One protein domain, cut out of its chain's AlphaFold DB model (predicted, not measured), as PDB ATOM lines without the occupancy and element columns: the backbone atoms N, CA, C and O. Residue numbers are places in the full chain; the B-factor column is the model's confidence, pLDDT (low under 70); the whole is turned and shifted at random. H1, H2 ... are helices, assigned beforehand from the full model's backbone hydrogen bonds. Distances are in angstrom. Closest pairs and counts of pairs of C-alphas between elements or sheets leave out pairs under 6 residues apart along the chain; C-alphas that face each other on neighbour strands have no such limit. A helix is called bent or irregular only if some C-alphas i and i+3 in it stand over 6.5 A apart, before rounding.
ATOM      1  N   LYS A   6      35.217   8.645  -2.205       93.06
ATOM      2  CA  LYS A   6      36.537   9.284  -2.074       93.06
ATOM      3  C   LYS A   6      37.476   8.953  -3.241       93.06
ATOM      4  O   LYS A   6      38.160   9.844  -3.735       93.06
ATOM      5  N   ALA A   7      37.495   7.699  -3.702       94.69
ATOM      6  CA  ALA A   7      38.328   7.280  -4.834       94.69
ATOM      7  C   ALA A   7      37.864   7.899  -6.164       94.69
ATOM      8  O   ALA A   7      38.676   8.304  -6.994       94.69
ATOM      9  N   VAL A   8      36.549   8.015  -6.367       95.62
ATOM     10  CA  VAL A   8      35.994   8.664  -7.561       95.62
ATOM     11  C   VAL A   8      36.234  10.173  -7.540       95.62
ATOM     12  O   VAL A   8      36.545  10.745  -8.583       95.62
ATOM     13  N   GLU A   9      36.136  10.825  -6.377       93.38
ATOM     14  CA  GLU A   9      36.442  12.256  -6.238       93.38
ATOM     15  C   GLU A   9      37.907  12.582  -6.528       93.38
ATOM     16  O   GLU A   9      38.188  13.605  -7.149       93.38
ATOM     17  N   SER A  10      38.838  11.714  -6.122       92.62
ATOM     18  CA  SER A  10      40.264  11.879  -6.422       92.62
ATOM     19  C   SER A  10      40.630  11.517  -7.865       92.62
ATOM     20  O   SER A  10      41.778  11.691  -8.268       92.62
ATOM     21  N   GLY A  11      39.674  11.006  -8.650       91.62
ATOM     22  CA  GLY A  11      39.886  10.547 -10.022       91.62
ATOM     23  C   GLY A  11      40.675   9.239 -10.135       91.62
ATOM     24  O   GLY A  11      40.884   8.760 -11.247       91.62
ATOM     25  N   ASN A  12      41.083   8.639  -9.014       92.44
ATOM     26  CA  ASN A  12      41.867   7.411  -8.979       92.44
ATOM     27  C   ASN A  12      40.994   6.237  -8.522       92.44
ATOM     28  O   ASN A  12      40.982   5.864  -7.346       92.44
ATOM     29  N   PHE A  13      40.224   5.683  -9.460       95.25
ATOM     30  CA  PHE A  13      39.334   4.561  -9.199       95.25
ATOM     31  C   PHE A  13      39.260   3.590 -10.374       95.25
ATOM     32  O   PHE A  13      39.316   3.975 -11.547       95.25
ATOM     33  N   ASP A  14      39.012   2.334 -10.021       94.81
ATOM     34  CA  ASP A  14      38.665   1.274 -10.955       94.81
ATOM     35  C   ASP A  14      37.187   0.920 -10.824       94.81
ATOM     36  O   ASP A  14      36.573   1.043  -9.759       94.81
ATOM     37  N   LEU A  15      36.609   0.482 -11.938       96.25
ATOM     38  CA  LEU A  15      35.256  -0.051 -11.953       96.25
ATOM     39  C   LEU A  15      35.261  -1.468 -11.369       96.25
ATOM     40  O   LEU A  15      36.168  -2.248 -11.645       96.25
ATOM     41  N   ILE A  16      34.225  -1.812 -10.604       97.06
ATOM     42  CA  ILE A  16      34.036  -3.186 -10.107       97.06
ATOM     43  C   ILE A  16      33.434  -4.060 -11.206       97.06
ATOM     44  O   ILE A  16      33.855  -5.193 -11.414       97.06
ATOM     45  N   TYR A  17      32.450  -3.516 -11.914       97.88
ATOM     46  CA  TYR A  17      31.828  -4.114 -13.079       97.88
ATOM     47  C   TYR A  17      32.284  -3.357 -14.319       97.88
ATOM     48  O   TYR A  17      32.261  -2.122 -14.348       97.88
ATOM     49  N   THR A  18      32.667  -4.103 -15.347       97.88
ATOM     50  CA  THR A  18      33.119  -3.574 -16.632       97.88
ATOM     51  C   THR A  18      32.351  -4.229 -17.768       97.88
ATOM     52  O   THR A  18      31.904  -5.372 -17.672       97.88
ATOM     53  N   ILE A  19      32.193  -3.492 -18.863       97.88
ATOM     54  CA  ILE A  19      31.711  -4.038 -20.127       97.88
ATOM     55  C   ILE A  19      32.820  -4.951 -20.669       97.88
ATOM     56  O   ILE A  19      33.950  -4.467 -20.835       97.88
ATOM     57  N   PRO A  20      32.537  -6.238 -20.947       97.25
ATOM     58  CA  PRO A  20      33.529  -7.156 -21.494       97.25
ATOM     59  C   PRO A  20      34.085  -6.660 -22.831       97.25
ATOM     60  O   PRO A  20      33.335  -6.173 -23.682       97.25
ATOM     61  N   LEU A  21      35.393  -6.831 -23.039       96.00
ATOM     62  CA  LEU A  21      36.083  -6.369 -24.249       96.00
ATOM     63  C   LEU A  21      35.449  -6.940 -25.528       96.00
ATOM     64  O   LEU A  21      35.219  -6.203 -26.484       96.00
ATOM     65  N   GLU A  22      35.097  -8.225 -25.507       96.06
ATOM     66  CA  GLU A  22      34.479  -8.941 -26.629       96.06
ATOM     67  C   GLU A  22      33.146  -8.315 -27.066       96.06
ATOM     68  O   GLU A  22      32.850  -8.241 -28.258       96.06
ATOM     69  N   VAL A  23      32.349  -7.803 -26.118       96.94
ATOM     70  CA  VAL A  23      31.076  -7.131 -26.426       96.94
ATOM     71  C   VAL A  23      31.329  -5.839 -27.199       96.94
ATOM     72  O   VAL A  23      30.655  -5.570 -28.195       96.94
ATOM     73  N   GLY A  24      32.317  -5.053 -26.760       96.19
ATOM     74  CA  GLY A  24      32.718  -3.823 -27.438       96.19
ATOM     75  C   GLY A  24      33.270  -4.092 -28.837       96.19
ATOM     76  O   GLY A  24      32.814  -3.483 -29.802       96.19
ATOM     77  N   GLN A  25      34.187  -5.055 -28.961       95.62
ATOM     78  CA  GLN A  25      34.774  -5.455 -30.244       95.62
ATOM     79  C   GLN A  25      33.702  -5.919 -31.231       95.62
ATOM     80  O   GLN A  25      33.663  -5.449 -32.367       95.62
ATOM     81  N   ARG A  26      32.768  -6.765 -30.779       96.50
ATOM     82  CA  ARG A  26      31.659  -7.239 -31.609       96.50
ATOM     83  C   ARG A  26      30.756  -6.102 -32.080       96.50
ATOM     84  O   ARG A  26      30.319  -6.089 -33.228       96.50
ATOM     85  N   TYR A  27      30.455  -5.148 -31.206       96.69
ATOM     86  CA  TYR A  27      29.678  -3.975 -31.591       96.69
ATOM     87  C   TYR A  27      30.416  -3.136 -32.644       96.69
ATOM     88  O   TYR A  27      29.816  -2.713 -33.638       96.69
ATOM     89  N   GLU A  28      31.719  -2.907 -32.460       96.06
ATOM     90  CA  GLU A  28      32.532  -2.162 -33.419       96.06
ATOM     91  C   GLU A  28      32.571  -2.866 -34.777       96.06
ATOM     92  O   GLU A  28      32.376  -2.194 -35.791       96.06
ATOM     93  N   GLU A  29      32.748  -4.194 -34.813       95.88
ATOM     94  CA  GLU A  29      32.710  -5.010 -36.041       95.88
ATOM     95  C   GLU A  29      31.503  -4.708 -36.920       95.88
ATOM     96  O   GLU A  29      31.606  -4.657 -38.146       95.88
ATOM     97  N   LEU A  30      30.360  -4.477 -36.280       95.88
ATOM     98  CA  LEU A  30      29.091  -4.256 -36.949       95.88
ATOM     99  C   LEU A  30      28.849  -2.787 -37.302       95.88
ATOM    100  O   LEU A  30      28.048  -2.505 -38.191       95.88
ATOM    101  N   THR A  31      29.478  -1.831 -36.623       93.62
ATOM    102  CA  THR A  31      29.057  -0.419 -36.691       93.62
ATOM    103  C   THR A  31      30.121   0.544 -37.194       93.62
ATOM    104  O   THR A  31      29.769   1.617 -37.680       93.62
ATOM    105  N   SER A  32      31.398   0.176 -37.121       91.25
ATOM    106  CA  SER A  32      32.532   1.073 -37.341       91.25
ATOM    107  C   SER A  32      33.656   0.371 -38.107       91.25
ATOM    108  O   SER A  32      33.828  -0.842 -38.000       91.25
ATOM    109  N   PHE A  33      34.453   1.134 -38.858       88.62
ATOM    110  CA  PHE A  33      35.738   0.666 -39.399       88.62
ATOM    111  C   PHE A  33      36.889   0.840 -38.399       88.62
ATOM    112  O   PHE A  33      37.855   0.084 -38.432       88.62
ATOM    113  N   ASN A  34      36.762   1.795 -37.476       89.69
ATOM    114  CA  ASN A  34      37.710   1.998 -36.386       89.69
ATOM    115  C   ASN A  34      37.471   0.974 -35.269       89.69
ATOM    116  O   ASN A  34      36.324   0.578 -35.020       89.69
ATOM    117  N   ARG A  35      38.560   0.569 -34.609       92.38
ATOM    118  CA  ARG A  35      38.596  -0.432 -33.536       92.38
ATOM    119  C   ARG A  35      39.284   0.127 -32.295       92.38
ATOM    120  O   ARG A  35      40.143   0.999 -32.412       92.38
ATOM    121  N   GLY A  36      38.967  -0.444 -31.138       91.12
ATOM    122  CA  GLY A  36      39.685  -0.192 -29.889       91.12
ATOM    123  C   GLY A  36      39.085   0.918 -29.030       91.12
ATOM    124  O   GLY A  36      39.781   1.469 -28.178       91.12
ATOM    125  N   ARG A  37      37.806   1.262 -29.223       93.56
ATOM    126  CA  ARG A  37      37.102   2.162 -28.309       93.56
ATOM    127  C   ARG A  37      37.010   1.539 -26.917       93.56
ATOM    128  O   ARG A  37      36.501   0.433 -26.747       93.56
ATOM    129  N   ASP A  38      37.402   2.303 -25.902       94.62
ATOM    130  CA  ASP A  38      37.134   1.935 -24.513       94.62
ATOM    131  C   ASP A  38      35.690   2.293 -24.133       94.62
ATOM    132  O   ASP A  38      35.372   3.441 -23.812       94.62
ATOM    133  N   PHE A  39      34.797   1.303 -24.148       94.75
ATOM    134  CA  PHE A  39      33.405   1.476 -23.720       94.75
ATOM    135  C   PHE A  39      33.261   1.705 -22.206       94.75
ATOM    136  O   PHE A  39      32.250   2.252 -21.767       94.75
ATOM    137  N   ASN A  40      34.266   1.348 -21.398       97.06
ATOM    138  CA  ASN A  40      34.239   1.576 -19.954       97.06
ATOM    139  C   ASN A  40      34.540   3.034 -19.578       97.06
ATOM    140  O   ASN A  40      34.190   3.459 -18.475       97.06
ATOM    141  N   SER A  41      35.108   3.829 -20.491       95.94
ATOM    142  CA  SER A  41      35.303   5.274 -20.294       95.94
ATOM    143  C   SER A  41      33.983   6.005 -19.998       95.94
ATOM    144  O   SER A  41      33.913   6.808 -19.069       95.94
ATOM    145  N   GLU A  42      32.906   5.654 -20.707       94.25
ATOM    146  CA  GLU A  42      31.562   6.202 -20.487       94.25
ATOM    147  C   GLU A  42      31.017   5.792 -19.109       94.25
ATOM    148  O   GLU A  42      30.475   6.618 -18.375       94.25
ATOM    149  N   VAL A  43      31.230   4.534 -18.701       97.44
ATOM    150  CA  VAL A  43      30.844   4.042 -17.367       97.44
ATOM    151  C   VAL A  43      31.558   4.839 -16.269       97.44
ATOM    152  O   VAL A  43      30.920   5.226 -15.288       97.44
ATOM    153  N   LYS A  44      32.850   5.156 -16.442       97.12
ATOM    154  CA  LYS A  44      33.591   6.029 -15.517       97.12
ATOM    155  C   LYS A  44      32.962   7.421 -15.432       97.12
ATOM    156  O   LYS A  44      32.773   7.920 -14.325       97.12
ATOM    157  N   THR A  45      32.549   8.012 -16.557       97.50
ATOM    158  CA  THR A  45      31.825   9.297 -16.564       97.50
ATOM    159  C   THR A  45      30.532   9.229 -15.749       97.50
ATOM    160  O   THR A  45      30.253  10.143 -14.969       97.50
ATOM    161  N   TYR A  46      29.767   8.137 -15.856       97.88
ATOM    162  CA  TYR A  46      28.578   7.934 -15.024       97.88
ATOM    163  C   TYR A  46      28.919   7.874 -13.530       97.88
ATOM    164  O   TYR A  46      28.188   8.463 -12.730       97.88
ATOM    165  N   MET A  47      30.015   7.213 -13.139       97.94
ATOM    166  CA  MET A  47      30.438   7.147 -11.731       97.94
ATOM    167  C   MET A  47      30.791   8.534 -11.194       97.94
ATOM    168  O   MET A  47      30.293   8.937 -10.142       97.94
ATOM    169  N   THR A  48      31.570   9.308 -11.954       97.94
ATOM    170  CA  THR A  48      31.902  10.695 -11.603       97.94
ATOM    171  C   THR A  48      30.644  11.561 -11.494       97.94
ATOM    172  O   THR A  48      30.504  12.337 -10.549       97.94
ATOM    173  N   GLY A  49      29.690  11.401 -12.417       97.81
ATOM    174  CA  GLY A  49      28.410  12.108 -12.385       97.81
ATOM    175  C   GLY A  49      27.556  11.763 -11.160       97.81
ATOM    176  O   GLY A  49      26.957  12.657 -10.559       97.81
ATOM    177  N   PHE A  50      27.528  10.490 -10.757       97.81
ATOM    178  CA  PHE A  50      26.825  10.031  -9.558       97.81
ATOM    179  C   PHE A  50      27.416  10.651  -8.291       97.81
ATOM    180  O   PHE A  50      26.688  11.247  -7.498       97.81
ATOM    181  N   VAL A  51      28.739  10.575  -8.134       97.12
ATOM    182  CA  VAL A  51      29.435  11.129  -6.967       97.12
ATOM    183  C   VAL A  51      29.261  12.641  -6.895       97.12
ATOM    184  O   VAL A  51      28.859  13.156  -5.855       97.12
ATOM    185  N   LYS A  52      29.420  13.354  -8.017       97.12
ATOM    186  CA  LYS A  52      29.167  14.801  -8.081       97.12
ATOM    187  C   LYS A  52      27.740  15.159  -7.652       97.12
ATOM    188  O   LYS A  52      27.545  16.148  -6.950       97.12
ATOM    189  N   ARG A  53      26.746  14.365  -8.061       96.44
ATOM    190  CA  ARG A  53      25.331  14.589  -7.731       96.44
ATOM    191  C   ARG A  53      25.045  14.399  -6.241       96.44
ATOM    192  O   ARG A  53      24.338  15.219  -5.665       96.44
ATOM    193  N   PHE A  54      25.585  13.347  -5.628       96.38
ATOM    194  CA  PHE A  54      25.284  12.967  -4.242       96.38
ATOM    195  C   PHE A  54      26.328  13.422  -3.218       96.38
ATOM    196  O   PHE A  54      26.187  13.120  -2.040       96.38
ATOM    197  N   LYS A  55      27.338  14.196  -3.634       94.00
ATOM    198  CA  LYS A  55      28.378  14.745  -2.751       94.00
ATOM    199  C   LYS A  55      27.805  15.466  -1.528       94.00
ATOM    200  O   LYS A  55      28.286  15.273  -0.422       94.00
ATOM    201  N   HIS A  56      26.761  16.269  -1.725       92.50
ATOM    202  CA  HIS A  56      26.107  17.019  -0.648       92.50
ATOM    203  C   HIS A  56      25.359  16.129   0.359       92.50
ATOM    204  O   HIS A  56      25.072  16.581   1.461       92.50
ATOM    205  N   CYS A  57      25.039  14.884  -0.008       91.69
ATOM    206  CA  CYS A  57      24.405  13.918   0.885       91.69
ATOM    207  C   CYS A  57      25.426  13.114   1.703       91.69
ATOM    208  O   CYS A  57      25.013  12.352   2.569       91.69
ATOM    209  N   LEU A  58      26.726  13.204   1.405       92.31
ATOM    210  CA  LEU A  58      27.744  12.353   2.017       92.31
ATOM    211  C   LEU A  58      28.039  12.792   3.459       92.31
ATOM    212  O   LEU A  58      28.452  13.924   3.701       92.31
ATOM    213  N   THR A  59      27.887  11.866   4.400       92.50
ATOM    214  CA  THR A  59      28.253  12.010   5.814       92.50
ATOM    215  C   THR A  59      29.087  10.809   6.255       92.50
ATOM    216  O   THR A  59      29.070   9.759   5.614       92.50
ATOM    217  N   SER A  60      29.812  10.932   7.370       91.31
ATOM    218  CA  SER A  60      30.607   9.818   7.911       91.31
ATOM    219  C   SER A  60      29.750   8.592   8.250       91.31
ATOM    220  O   SER A  60      30.216   7.463   8.135       91.31
ATOM    221  N   GLU A  61      28.492   8.806   8.640       91.94
ATOM    222  CA  GLU A  61      27.559   7.739   9.015       91.94
ATOM    223  C   GLU A  61      26.997   6.991   7.799       91.94
ATOM    224  O   GLU A  61      26.813   5.777   7.852       91.94
ATOM    225  N   ASN A  62      26.741   7.687   6.685       93.06
ATOM    226  CA  ASN A  62      26.134   7.084   5.494       93.06
ATOM    227  C   ASN A  62      27.138   6.714   4.390       93.06
ATOM    228  O   ASN A  62      26.740   6.138   3.373       93.06
ATOM    229  N   GLU A  63      28.429   7.003   4.586       93.69
ATOM    230  CA  GLU A  63      29.492   6.787   3.600       93.69
ATOM    231  C   GLU A  63      29.503   5.347   3.071       93.69
ATOM    232  O   GLU A  63      29.548   5.130   1.858       93.69
ATOM    233  N   GLN A  64      29.410   4.351   3.957       94.56
ATOM    234  CA  GLN A  64      29.392   2.947   3.548       94.56
ATOM    235  C   GLN A  64      28.170   2.623   2.676       94.56
ATOM    236  O   GLN A  64      28.315   2.023   1.610       94.56
ATOM    237  N   ALA A  65      26.979   3.070   3.079       95.31
ATOM    238  CA  ALA A  65      25.746   2.824   2.337       95.31
ATOM    239  C   ALA A  65      25.764   3.492   0.951       95.31
ATOM    240  O   ALA A  65      25.319   2.901  -0.037       95.31
ATOM    241  N   LEU A  66      26.324   4.703   0.848       95.19
ATOM    242  CA  LEU A  66      26.519   5.391  -0.427       95.19
ATOM    243  C   LEU A  66      27.561   4.691  -1.308       95.19
ATOM    244  O   LEU A  66      27.330   4.542  -2.508       95.19
ATOM    245  N   ASN A  67      28.660   4.194  -0.736       96.12
ATOM    246  CA  ASN A  67      29.645   3.392  -1.468       96.12
ATOM    247  C   ASN A  67      29.010   2.114  -2.034       96.12
ATOM    248  O   ASN A  67      29.119   1.849  -3.229       96.12
ATOM    249  N   GLU A  68      28.258   1.361  -1.229       96.38
ATOM    250  CA  GLU A  68      27.517   0.185  -1.704       96.38
ATOM    251  C   GLU A  68      26.520   0.540  -2.815       96.38
ATOM    252  O   GLU A  68      26.336  -0.208  -3.783       96.38
ATOM    253  N   ARG A  69      25.876   1.707  -2.704       97.06
ATOM    254  CA  ARG A  69      24.956   2.208  -3.722       97.06
ATOM    255  C   ARG A  69      25.674   2.550  -5.026       97.06
ATOM    256  O   ARG A  69      25.154   2.211  -6.089       97.06
ATOM    257  N   LEU A  70      26.861   3.149  -4.954       97.62
ATOM    258  CA  LEU A  70      27.727   3.425  -6.100       97.62
ATOM    259  C   LEU A  70      28.148   2.127  -6.810       97.62
ATOM    260  O   LEU A  70      28.102   2.064  -8.036       97.62
ATOM    261  N   VAL A  71      28.463   1.057  -6.070       97.81
ATOM    262  CA  VAL A  71      28.759  -0.262  -6.662       97.81
ATOM    263  C   VAL A  71      27.548  -0.841  -7.400       97.81
ATOM    264  O   VAL A  71      27.667  -1.305  -8.536       97.81
ATOM    265  N   LYS A  72      26.356  -0.778  -6.792       98.19
ATOM    266  CA  LYS A  72      25.103  -1.203  -7.446       98.19
ATOM    267  C   LYS A  72      24.818  -0.380  -8.705       98.19
ATOM    268  O   LYS A  72      24.349  -0.925  -9.702       98.19
ATOM    269  N   TYR A  73      25.126   0.913  -8.669       98.44
ATOM    270  CA  TYR A  73      24.982   1.809  -9.809       98.44
ATOM    271  C   TYR A  73      25.961   1.478 -10.942       98.44
ATOM    272  O   TYR A  73      25.551   1.417 -12.100       98.44
ATOM    273  N   ASN A  74      27.226   1.184 -10.620       98.31
ATOM    274  CA  ASN A  74      28.210   0.699 -11.588       98.31
ATOM    275  C   ASN A  74      27.706  -0.544 -12.321       98.31
ATOM    276  O   ASN A  74      27.723  -0.555 -13.550       98.31
ATOM    277  N   LYS A  75      27.185  -1.531 -11.582       98.50
ATOM    278  CA  LYS A  75      26.578  -2.726 -12.177       98.50
ATOM    279  C   LYS A  75      25.421  -2.374 -13.114       98.50
ATOM    280  O   LYS A  75      25.425  -2.800 -14.261       98.50
ATOM    281  N   LEU A  76      24.470  -1.556 -12.657       98.62
ATOM    282  CA  LEU A  76      23.304  -1.165 -13.455       98.62
ATOM    283  C   LEU A  76      23.701  -0.524 -14.792       98.62
ATOM    284  O   LEU A  76      23.149  -0.879 -15.829       98.62
ATOM    285  N   VAL A  77      24.637   0.426 -14.774       98.50
ATOM    286  CA  VAL A  77      25.085   1.122 -15.989       98.50
ATOM    287  C   VAL A  77      25.791   0.156 -16.942       98.50
ATOM    288  O   VAL A  77      25.542   0.202 -18.146       98.50
ATOM    289  N   VAL A  78      26.633  -0.738 -16.412       98.56
ATOM    290  CA  VAL A  78      27.321  -1.771 -17.202       98.56
ATOM    291  C   VAL A  78      26.318  -2.717 -17.848       98.56
ATOM    292  O   VAL A  78      26.415  -2.944 -19.051       98.56
ATOM    293  N   ASP A  79      25.331  -3.206 -17.095       98.50
ATOM    294  CA  ASP A  79      24.288  -4.102 -17.603       98.50
ATOM    295  C   ASP A  79      23.484  -3.417 -18.722       98.50
ATOM    296  O   ASP A  79      23.328  -3.971 -19.809       98.50
ATOM    297  N   LEU A  80      23.037  -2.171 -18.509       98.38
ATOM    298  CA  LEU A  80      22.268  -1.412 -19.504       98.38
ATOM    299  C   LEU A  80      23.073  -1.121 -20.778       98.38
ATOM    300  O   LEU A  80      22.554  -1.287 -21.882       98.38
ATOM    301  N   ARG A  81      24.338  -0.699 -20.654       98.00
ATOM    302  CA  ARG A  81      25.203  -0.468 -21.824       98.00
ATOM    303  C   ARG A  81      25.504  -1.770 -22.557       98.00
ATOM    304  O   ARG A  81      25.396  -1.798 -23.778       98.00
ATOM    305  N   THR A  82      25.831  -2.839 -21.836       98.38
ATOM    306  CA  THR A  82      26.094  -4.164 -22.419       98.38
ATOM    307  C   THR A  82      24.881  -4.654 -23.213       98.38
ATOM    308  O   THR A  82      25.036  -5.055 -24.365       98.38
ATOM    309  N   ASP A  83      23.671  -4.514 -22.660       97.75
ATOM    310  CA  ASP A  83      22.408  -4.838 -23.333       97.75
ATOM    311  C   ASP A  83      22.219  -4.058 -24.645       97.75
ATOM    312  O   ASP A  83      21.773  -4.626 -25.648       97.75
ATOM    313  N   ILE A  84      22.542  -2.758 -24.655       97.69
ATOM    314  CA  ILE A  84      22.464  -1.910 -25.855       97.69
ATOM    315  C   ILE A  84      23.458  -2.404 -26.912       97.69
ATOM    316  O   ILE A  84      23.069  -2.630 -28.059       97.69
ATOM    317  N   LEU A  85      24.718  -2.631 -26.529       97.19
ATOM    318  CA  LEU A  85      25.771  -3.069 -27.450       97.19
ATOM    319  C   LEU A  85      25.451  -4.440 -28.065       97.19
ATOM    320  O   LEU A  85      25.500  -4.599 -29.282       97.19
ATOM    321  N   GLN A  86      25.030  -5.411 -27.250       97.06
ATOM    322  CA  GLN A  86      24.628  -6.749 -27.710       97.06
ATOM    323  C   GLN A  86      23.317  -6.749 -28.515       97.06
ATOM    324  O   GLN A  86      22.997  -7.709 -29.230       97.06
ATOM    325  N   SER A  87      22.524  -5.680 -28.409       96.81
ATOM    326  CA  SER A  87      21.325  -5.507 -29.224       96.81
ATOM    327  C   SER A  87      21.639  -5.111 -30.667       96.81
ATOM    328  O   SER A  87      20.760  -5.226 -31.519       96.81
ATOM    329  N   VAL A  88      22.877  -4.756 -30.995       96.25
ATOM    330  CA  VAL A  88      23.302  -4.614 -32.387       96.25
ATOM    331  C   VAL A  88      23.840  -5.951 -32.893       96.25
ATOM    332  O   VAL A  88      24.805  -6.493 -32.366       96.25
ATOM    333  N   LYS A  89      23.187  -6.510 -33.913       95.50
ATOM    334  CA  LYS A  89      23.527  -7.796 -34.541       95.50
ATOM    335  C   LYS A  89      23.778  -7.659 -36.039       95.50
ATOM    336  O   LYS A  89      24.526  -8.451 -36.605       95.50
ATOM    337  N   ILE A  90      23.149  -6.678 -36.678       95.75
ATOM    338  CA  ILE A  90      23.204  -6.467 -38.120       95.75
ATOM    339  C   ILE A  90      24.261  -5.403 -38.440       95.75
ATOM    340  O   ILE A  90      24.157  -4.280 -37.922       95.75
ATOM    341  N   PRO A  91      25.234  -5.712 -39.321       95.88
ATOM    342  CA  PRO A  91      26.246  -4.751 -39.727       95.88
ATOM    343  C   PRO A  91      25.604  -3.535 -40.402       95.88
ATOM    344  O   PRO A  91      24.558  -3.628 -41.049       95.88
ATOM    345  N   SER A  92      26.216  -2.367 -40.240       94.25
ATOM    346  CA  SER A  92      25.748  -1.143 -40.878       94.25
ATOM    347  C   SER A  92      25.851  -1.260 -42.401       94.25
ATOM    348  O   SER A  92      26.636  -2.051 -42.936       94.25
ATOM    349  N   ILE A  93      25.064  -0.451 -43.117       95.56
ATOM    350  CA  ILE A  93      25.100  -0.416 -44.585       95.56
ATOM    351  C   ILE A  93      26.497  -0.074 -45.119       95.56
ATOM    352  O   ILE A  93      26.882  -0.559 -46.177       95.56
ATOM    353  N   MET A  94      27.277   0.701 -44.359       93.81
ATOM    354  CA  MET A  94      28.659   1.033 -44.701       93.81
ATOM    355  C   MET A  94      29.584  -0.184 -44.621       93.81
ATOM    356  O   MET A  94      30.503  -0.285 -45.421       93.81
ATOM    357  N   ILE A  95      29.337  -1.113 -43.689       93.94
ATOM    358  CA  ILE A  95      30.159  -2.317 -43.500       93.94
ATOM    359  C   ILE A  95      29.833  -3.389 -44.546       93.94
ATOM    360  O   ILE A  95      30.740  -3.981 -45.122       93.94
ATOM    361  N   CYS A  96      28.548  -3.665 -44.790       93.00
ATOM    362  CA  CYS A  96      28.132  -4.769 -45.666       93.00
ATOM    363  C   CYS A  96      27.813  -4.355 -47.115       93.00
ATOM    364  O   CYS A  96      27.696  -5.221 -47.985       93.00
ATOM    365  N   GLY A  97      27.697  -3.051 -47.387       94.62
ATOM    366  CA  GLY A  97      27.278  -2.504 -48.676       94.62
ATOM    367  C   GLY A  97      25.765  -2.597 -48.907       94.62
ATOM    368  O   GLY A  97      25.074  -3.456 -48.359       94.62
ATOM    369  N   GLY A  98      25.235  -1.713 -49.759       95.62
ATOM    370  CA  GLY A  98      23.792  -1.611 -50.016       95.62
ATOM    371  C   GLY A  98      23.147  -2.910 -50.512       95.62
ATOM    372  O   GLY A  98      22.047  -3.242 -50.077       95.62
ATOM    373  N   SER A  99      23.849  -3.682 -51.348       95.38
ATOM    374  CA  SER A  99      23.331  -4.936 -51.916       95.38
ATOM    375  C   SER A  99      23.129  -6.051 -50.885       95.38
ATOM    376  O   SER A  99      22.256  -6.890 -51.080       95.38
ATOM    377  N   ASN A 100      23.892  -6.062 -49.783       94.12
ATOM    378  CA  ASN A 100      23.801  -7.100 -48.744       94.12
ATOM    379  C   ASN A 100      23.051  -6.634 -47.487       94.12
ATOM    380  O   ASN A 100      22.929  -7.394 -46.526       94.12
ATOM    381  N   TYR A 101      22.570  -5.390 -47.455       96.50
ATOM    382  CA  TYR A 101      22.011  -4.791 -46.248       96.50
ATOM    383  C   TYR A 101      20.552  -5.221 -46.003       96.50
ATOM    384  O   TYR A 101      19.652  -4.860 -46.771       96.50
ATOM    385  N   PRO A 102      20.245  -5.930 -44.898       95.81
ATOM    386  CA  PRO A 102      18.905  -6.445 -44.644       95.81
ATOM    387  C   PRO A 102      18.010  -5.375 -43.995       95.81
ATOM    388  O   PRO A 102      17.665  -5.449 -42.813       95.81
ATOM    389  N   ALA A 103      17.584  -4.380 -44.780       95.56
ATOM    390  CA  ALA A 103      16.882  -3.187 -44.293       95.56
ATOM    391  C   ALA A 103      15.666  -3.490 -43.393       95.56
ATOM    392  O   ALA A 103      15.496  -2.875 -42.339       95.56
ATOM    393  N   ARG A 104      14.824  -4.469 -43.761       95.00
ATOM    394  CA  ARG A 104      13.636  -4.840 -42.965       95.00
ATOM    395  C   ARG A 104      14.005  -5.411 -41.594       95.00
ATOM    396  O   ARG A 104      13.303  -5.136 -40.626       95.00
ATOM    397  N   GLN A 105      15.070  -6.208 -41.513       95.56
ATOM    398  CA  GLN A 105      15.540  -6.766 -40.243       95.56
ATOM    399  C   GLN A 105      16.206  -5.679 -39.397       95.56
ATOM    400  O   GLN A 105      15.947  -5.603 -38.198       95.56
ATOM    401  N   LYS A 106      16.977  -4.780 -40.029       96.12
ATOM    402  CA  LYS A 106      17.618  -3.669 -39.324       96.12
ATOM    403  C   LYS A 106      16.609  -2.733 -38.668       96.12
ATOM    404  O   LYS A 106      16.840  -2.336 -37.537       96.12
ATOM    405  N   ARG A 107      15.470  -2.438 -39.308       95.62
ATOM    406  CA  ARG A 107      14.409  -1.628 -38.673       95.62
ATOM    407  C   ARG A 107      13.942  -2.216 -37.337       95.62
ATOM    408  O   ARG A 107      13.914  -1.502 -36.346       95.62
ATOM    409  N   LYS A 108      13.682  -3.526 -37.292       95.69
ATOM    410  CA  LYS A 108      13.296  -4.221 -36.051       95.69
ATOM    411  C   LYS A 108      14.406  -4.199 -34.999       95.69
ATOM    412  O   LYS A 108      14.138  -4.101 -33.808       95.69
ATOM    413  N   GLU A 109      15.660  -4.322 -35.430       96.50
ATOM    414  CA  GLU A 109      16.801  -4.194 -34.524       96.50
ATOM    415  C   GLU A 109      16.885  -2.789 -33.923       96.50
ATOM    416  O   GLU A 109      17.064  -2.673 -32.718       96.50
ATOM    417  N   VAL A 110      16.728  -1.751 -34.746       95.88
ATOM    418  CA  VAL A 110      16.756  -0.348 -34.318       95.88
ATOM    419  C   VAL A 110      15.644  -0.068 -33.309       95.88
ATOM    420  O   VAL A 110      15.922   0.509 -32.266       95.88
ATOM    421  N   GLU A 111      14.422  -0.550 -33.549       95.88
ATOM    422  CA  GLU A 111      13.318  -0.457 -32.579       95.88
ATOM    423  C   GLU A 111      13.692  -1.094 -31.230       95.88
ATOM    424  O   GLU A 111      13.564  -0.462 -30.182       95.88
ATOM    425  N   ARG A 112      14.254  -2.310 -31.249       95.12
ATOM    426  CA  ARG A 112      14.724  -2.996 -30.035       95.12
ATOM    427  C   ARG A 112      15.851  -2.238 -29.329       95.12
ATOM    428  O   ARG A 112      15.870  -2.173 -28.102       95.12
ATOM    429  N   VAL A 113      16.810  -1.698 -30.081       96.94
ATOM    430  CA  VAL A 113      17.914  -0.898 -29.530       96.94
ATOM    431  C   VAL A 113      17.360   0.360 -28.871       96.94
ATOM    432  O   VAL A 113      17.717   0.626 -27.729       96.94
ATOM    433  N   HIS A 114      16.418   1.060 -29.505       96.88
ATOM    434  CA  HIS A 114      15.770   2.233 -28.922       96.88
ATOM    435  C   HIS A 114      15.028   1.922 -27.618       96.88
ATOM    436  O   HIS A 114      15.094   2.708 -26.674       96.88
ATOM    437  N   GLU A 115      14.363   0.770 -27.508       95.06
ATOM    438  CA  GLU A 115      13.751   0.345 -26.243       95.06
ATOM    439  C   GLU A 115      14.787   0.159 -25.126       95.06
ATOM    440  O   GLU A 115      14.538   0.549 -23.984       95.06
ATOM    441  N   LYS A 116      15.958  -0.405 -25.447       97.06
ATOM    442  CA  LYS A 116      17.066  -0.579 -24.496       97.06
ATOM    443  C   LYS A 116      17.736   0.748 -24.145       97.06
ATOM    444  O   LYS A 116      18.012   1.001 -22.976       97.06
ATOM    445  N   GLU A 117      17.945   1.612 -25.129       97.38
ATOM    446  CA  GLU A 117      18.467   2.967 -24.945       97.38
ATOM    447  C   GLU A 117      17.556   3.805 -24.054       97.38
ATOM    448  O   GLU A 117      18.049   4.516 -23.178       97.38
ATOM    449  N   ARG A 118      16.231   3.671 -24.200       97.44
ATOM    450  CA  ARG A 118      15.255   4.344 -23.336       97.44
ATOM    451  C   ARG A 118      15.480   4.010 -21.860       97.44
ATOM    452  O   ARG A 118      15.354   4.895 -21.024       97.44
ATOM    453  N   GLU A 119      15.866   2.781 -21.519       97.62
ATOM    454  CA  GLU A 119      16.133   2.403 -20.122       97.62
ATOM    455  C   GLU A 119      17.343   3.120 -19.501       97.62
ATOM    456  O   GLU A 119      17.387   3.306 -18.280       97.62
ATOM    457  N   LEU A 120      18.312   3.527 -20.324       97.31
ATOM    458  CA  LEU A 120      19.523   4.211 -19.877       97.31
ATOM    459  C   LEU A 120      19.414   5.738 -19.973       97.31
ATOM    460  O   LEU A 120      19.820   6.442 -19.050       97.31
ATOM    461  N   TYR A 121      18.890   6.244 -21.087       95.88
ATOM    462  CA  TYR A 121      18.961   7.662 -21.435       95.88
ATOM    463  C   TYR A 121      17.675   8.444 -21.138       95.88
ATOM    464  O   TYR A 121      17.734   9.666 -21.060       95.88
ATOM    465  N   SER A 122      16.525   7.783 -20.963       96.38
ATOM    466  CA  SER A 122      15.268   8.472 -20.636       96.38
ATOM    467  C   SER A 122      15.163   8.808 -19.149       96.38
ATOM    468  O   SER A 122      15.596   8.032 -18.293       96.38
ATOM    469  N   ASP A 123      14.470   9.907 -18.846       94.88
ATOM    470  CA  ASP A 123      14.103  10.320 -17.486       94.88
ATOM    471  C   ASP A 123      13.174   9.321 -16.773       94.88
ATOM    472  O   ASP A 123      13.093   9.302 -15.547       94.88
ATOM    473  N   GLU A 124      12.505   8.439 -17.520       94.06
ATOM    474  CA  GLU A 124      11.639   7.390 -16.967       94.06
ATOM    475  C   GLU A 124      12.301   5.999 -16.959       94.06
ATOM    476  O   GLU A 124      11.707   5.013 -16.499       94.06
ATOM    477  N   GLY A 125      13.529   5.899 -17.473       96.75
ATOM    478  CA  GLY A 125      14.280   4.653 -17.577       96.75
ATOM    479  C   GLY A 125      14.750   4.112 -16.224       96.75
ATOM    480  O   GLY A 125      14.751   4.809 -15.203       96.75
ATOM    481  N   LYS A 126      15.191   2.848 -16.200       97.75
ATOM    482  CA  LYS A 126      15.833   2.227 -15.025       97.75
ATOM    483  C   LYS A 126      16.954   3.079 -14.427       97.75
ATOM    484  O   LYS A 126      17.031   3.187 -13.204       97.75
ATOM    485  N   HIS A 127      17.797   3.682 -15.265       97.50
ATOM    486  CA  HIS A 127      18.883   4.553 -14.811       97.50
ATOM    487  C   HIS A 127      18.351   5.751 -14.003       97.50
ATOM    488  O   HIS A 127      18.742   5.938 -12.849       97.50
ATOM    489  N   ALA A 128      17.399   6.512 -14.552       97.88
ATOM    490  CA  ALA A 128      16.827   7.678 -13.881       97.88
ATOM    491  C   ALA A 128      16.072   7.301 -12.593       97.88
ATOM    492  O   ALA A 128      16.280   7.916 -11.543       97.88
ATOM    493  N   LYS A 129      15.293   6.211 -12.622       98.19
ATOM    494  CA  LYS A 129      14.612   5.657 -11.438       98.19
ATOM    495  C   LYS A 129      15.586   5.289 -10.318       98.19
ATOM    496  O   LYS A 129      15.287   5.512  -9.145       98.19
ATOM    497  N   PHE A 130      16.756   4.741 -10.652       98.38
ATOM    498  CA  PHE A 130      17.784   4.420  -9.661       98.38
ATOM    499  C   PHE A 130      18.344   5.683  -8.996       98.38
ATOM    500  O   PHE A 130      18.530   5.704  -7.773       98.38
ATOM    501  N   ILE A 131      18.591   6.737  -9.782       97.88
ATOM    502  CA  ILE A 131      19.037   8.040  -9.275       97.88
ATOM    503  C   ILE A 131      17.974   8.639  -8.350       97.88
ATOM    504  O   ILE A 131      18.299   9.046  -7.237       97.88
ATOM    505  N   GLU A 132      16.705   8.636  -8.752       96.88
ATOM    506  CA  GLU A 132      15.622   9.169  -7.924       96.88
ATOM    507  C   GLU A 132      15.441   8.374  -6.623       96.88
ATOM    508  O   GLU A 132      15.285   8.956  -5.550       96.88
ATOM    509  N   ASN A 133      15.513   7.042  -6.688       97.00
ATOM    510  CA  ASN A 133      15.459   6.195  -5.501       97.00
ATOM    511  C   ASN A 133      16.634   6.478  -4.554       97.00
ATOM    512  O   ASN A 133      16.423   6.605  -3.355       97.00
ATOM    513  N   THR A 134      17.844   6.655  -5.089       96.75
ATOM    514  CA  THR A 134      19.015   7.044  -4.289       96.75
ATOM    515  C   THR A 134      18.793   8.397  -3.620       96.75
ATOM    516  O   THR A 134      19.036   8.541  -2.428       96.75
ATOM    517  N   ARG A 135      18.250   9.375  -4.350       95.69
ATOM    518  CA  ARG A 135      17.909  10.679  -3.778       95.69
ATOM    519  C   ARG A 135      16.932  10.544  -2.609       95.69
ATOM    520  O   ARG A 135      17.194  11.094  -1.553       95.69
ATOM    521  N   LYS A 136      15.861   9.760  -2.753       94.62
ATOM    522  CA  LYS A 136      14.891   9.510  -1.667       94.62
ATOM    523  C   LYS A 136      15.516   8.873  -0.421       94.62
ATOM    524  O   LYS A 136      14.994   9.078   0.664       94.62
ATOM    525  N   MET A 137      16.596   8.105  -0.578       93.75
ATOM    526  CA  MET A 137      17.278   7.440   0.538       93.75
ATOM    527  C   MET A 137      18.238   8.352   1.306       93.75
ATOM    528  O   MET A 137      18.449   8.107   2.488       93.75
ATOM    529  N   PHE A 138      18.847   9.346   0.651       94.56
ATOM    530  CA  PHE A 138      19.981  10.089   1.224       94.56
ATOM    531  C   PHE A 138      19.813  11.613   1.249       94.56
ATOM    532  O   PHE A 138      20.573  12.279   1.941       94.56
ATOM    533  N   ASP A 139      18.862  12.184   0.505       93.69
ATOM    534  CA  ASP A 139      18.594  13.628   0.503       93.69
ATOM    535  C   ASP A 139      17.902  14.021   1.825       93.69
ATOM    536  O   ASP A 139      16.755  13.601   2.043       93.69
TER     537      ASP A 139
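AT A GLANCE: This is residues 6 to 139 of the 242 residues of an uncharacterized protein of Enterococcus faecalis WKS-26-18-2 (UniProt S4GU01). A long, narrow all-helix model is built along one long helix, H4, with H6 and H7 set end to end in nearly one line beside it. H3 folds back beside H4 as a helical hairpin, and the short H1 packs on H3; H2 packs on the other end of H4, and the short H5 lies near H2 at one end of the whole. The printed part has 134 residues with seven named helices, H1 to H7 in that order, and no named strand. It is loose, with a radius of gyration of the C-alphas of 17.7 A and spans of 62 by 30 by 16 A.

IN THESE COORDINATES: H4, residues 63 to 86, runs 34.5 A from C-alpha 63 at (29.492, 6.787, 3.600) to C-alpha 86 at (24.628, -6.749, -27.710). Before it, H3, residues 40 to 57, measures 26.1 A and is irregular, with C-alphas 53 and 56 7.5 A apart. H6, residues 103 to 121, measures 25.4 A; H7, residues 126 to 138, measures 18.5 A and ends at C-alpha 138 at (19.981, 10.089, 1.224). H2, residues 21 to 31, is 15.5 A long. H1 is residues 6 to 9, beginning at C-alpha 6 at (36.537, 9.284, -2.074), and H5 is residues 93 to 96.

HOW THE PARTS SIT: H4 is the hub, touching four helices, and H3, H4, H6 and H7 form a bundle, a group of helices side by side. H3 and H4 touch at a shallow tilt of 32 degrees, opposite ways; their closest C-alphas, of Val 43 and Val 77, are 6.6 A apart. Residues 77 to 84 of H4 touch residues 113 to 120 of H6, closest at the C-alphas of Ile 84 and Lys 116, 5.7 A, opposite ways at a shallow tilt of 8 degrees. Residues 69 to 77 of H4 touch H7, closest at the C-alphas of Val 77 and His 127, 7.2 A. H6 and H7 touch only at the corner by their link and run the same way at a shallow tilt of 5 degrees. H2 touches residues 82 to 86 of H4 at a steep tilt of 39 degrees, the closest C-alphas being those of Tyr 27 and Leu 85, 5.8 A. H1 touches residues 47 to 52 of H3, with the C-alphas of Val 8 and Thr 48 closest at 6.1 A. H5 and H2 are close but not clearly touching, at 6.9 A between the C-alphas of Ile 95 and Leu 30. In H2, H4 and H7 every O i to N i+4 pair is within hydrogen-bond range, against 12 of 14 in H3 and 12 of 15 in H6; H1 and H5 are too short for such a pair.

THE WHOLE: The two C-alphas farthest apart, of Glu 61 and Ser 99, are 62.4 A apart, and the outline is only just a rod. The link from H1 to H2, 11 residues, is long. The printed part has no cut, and no printed residue has a pLDDT under 70.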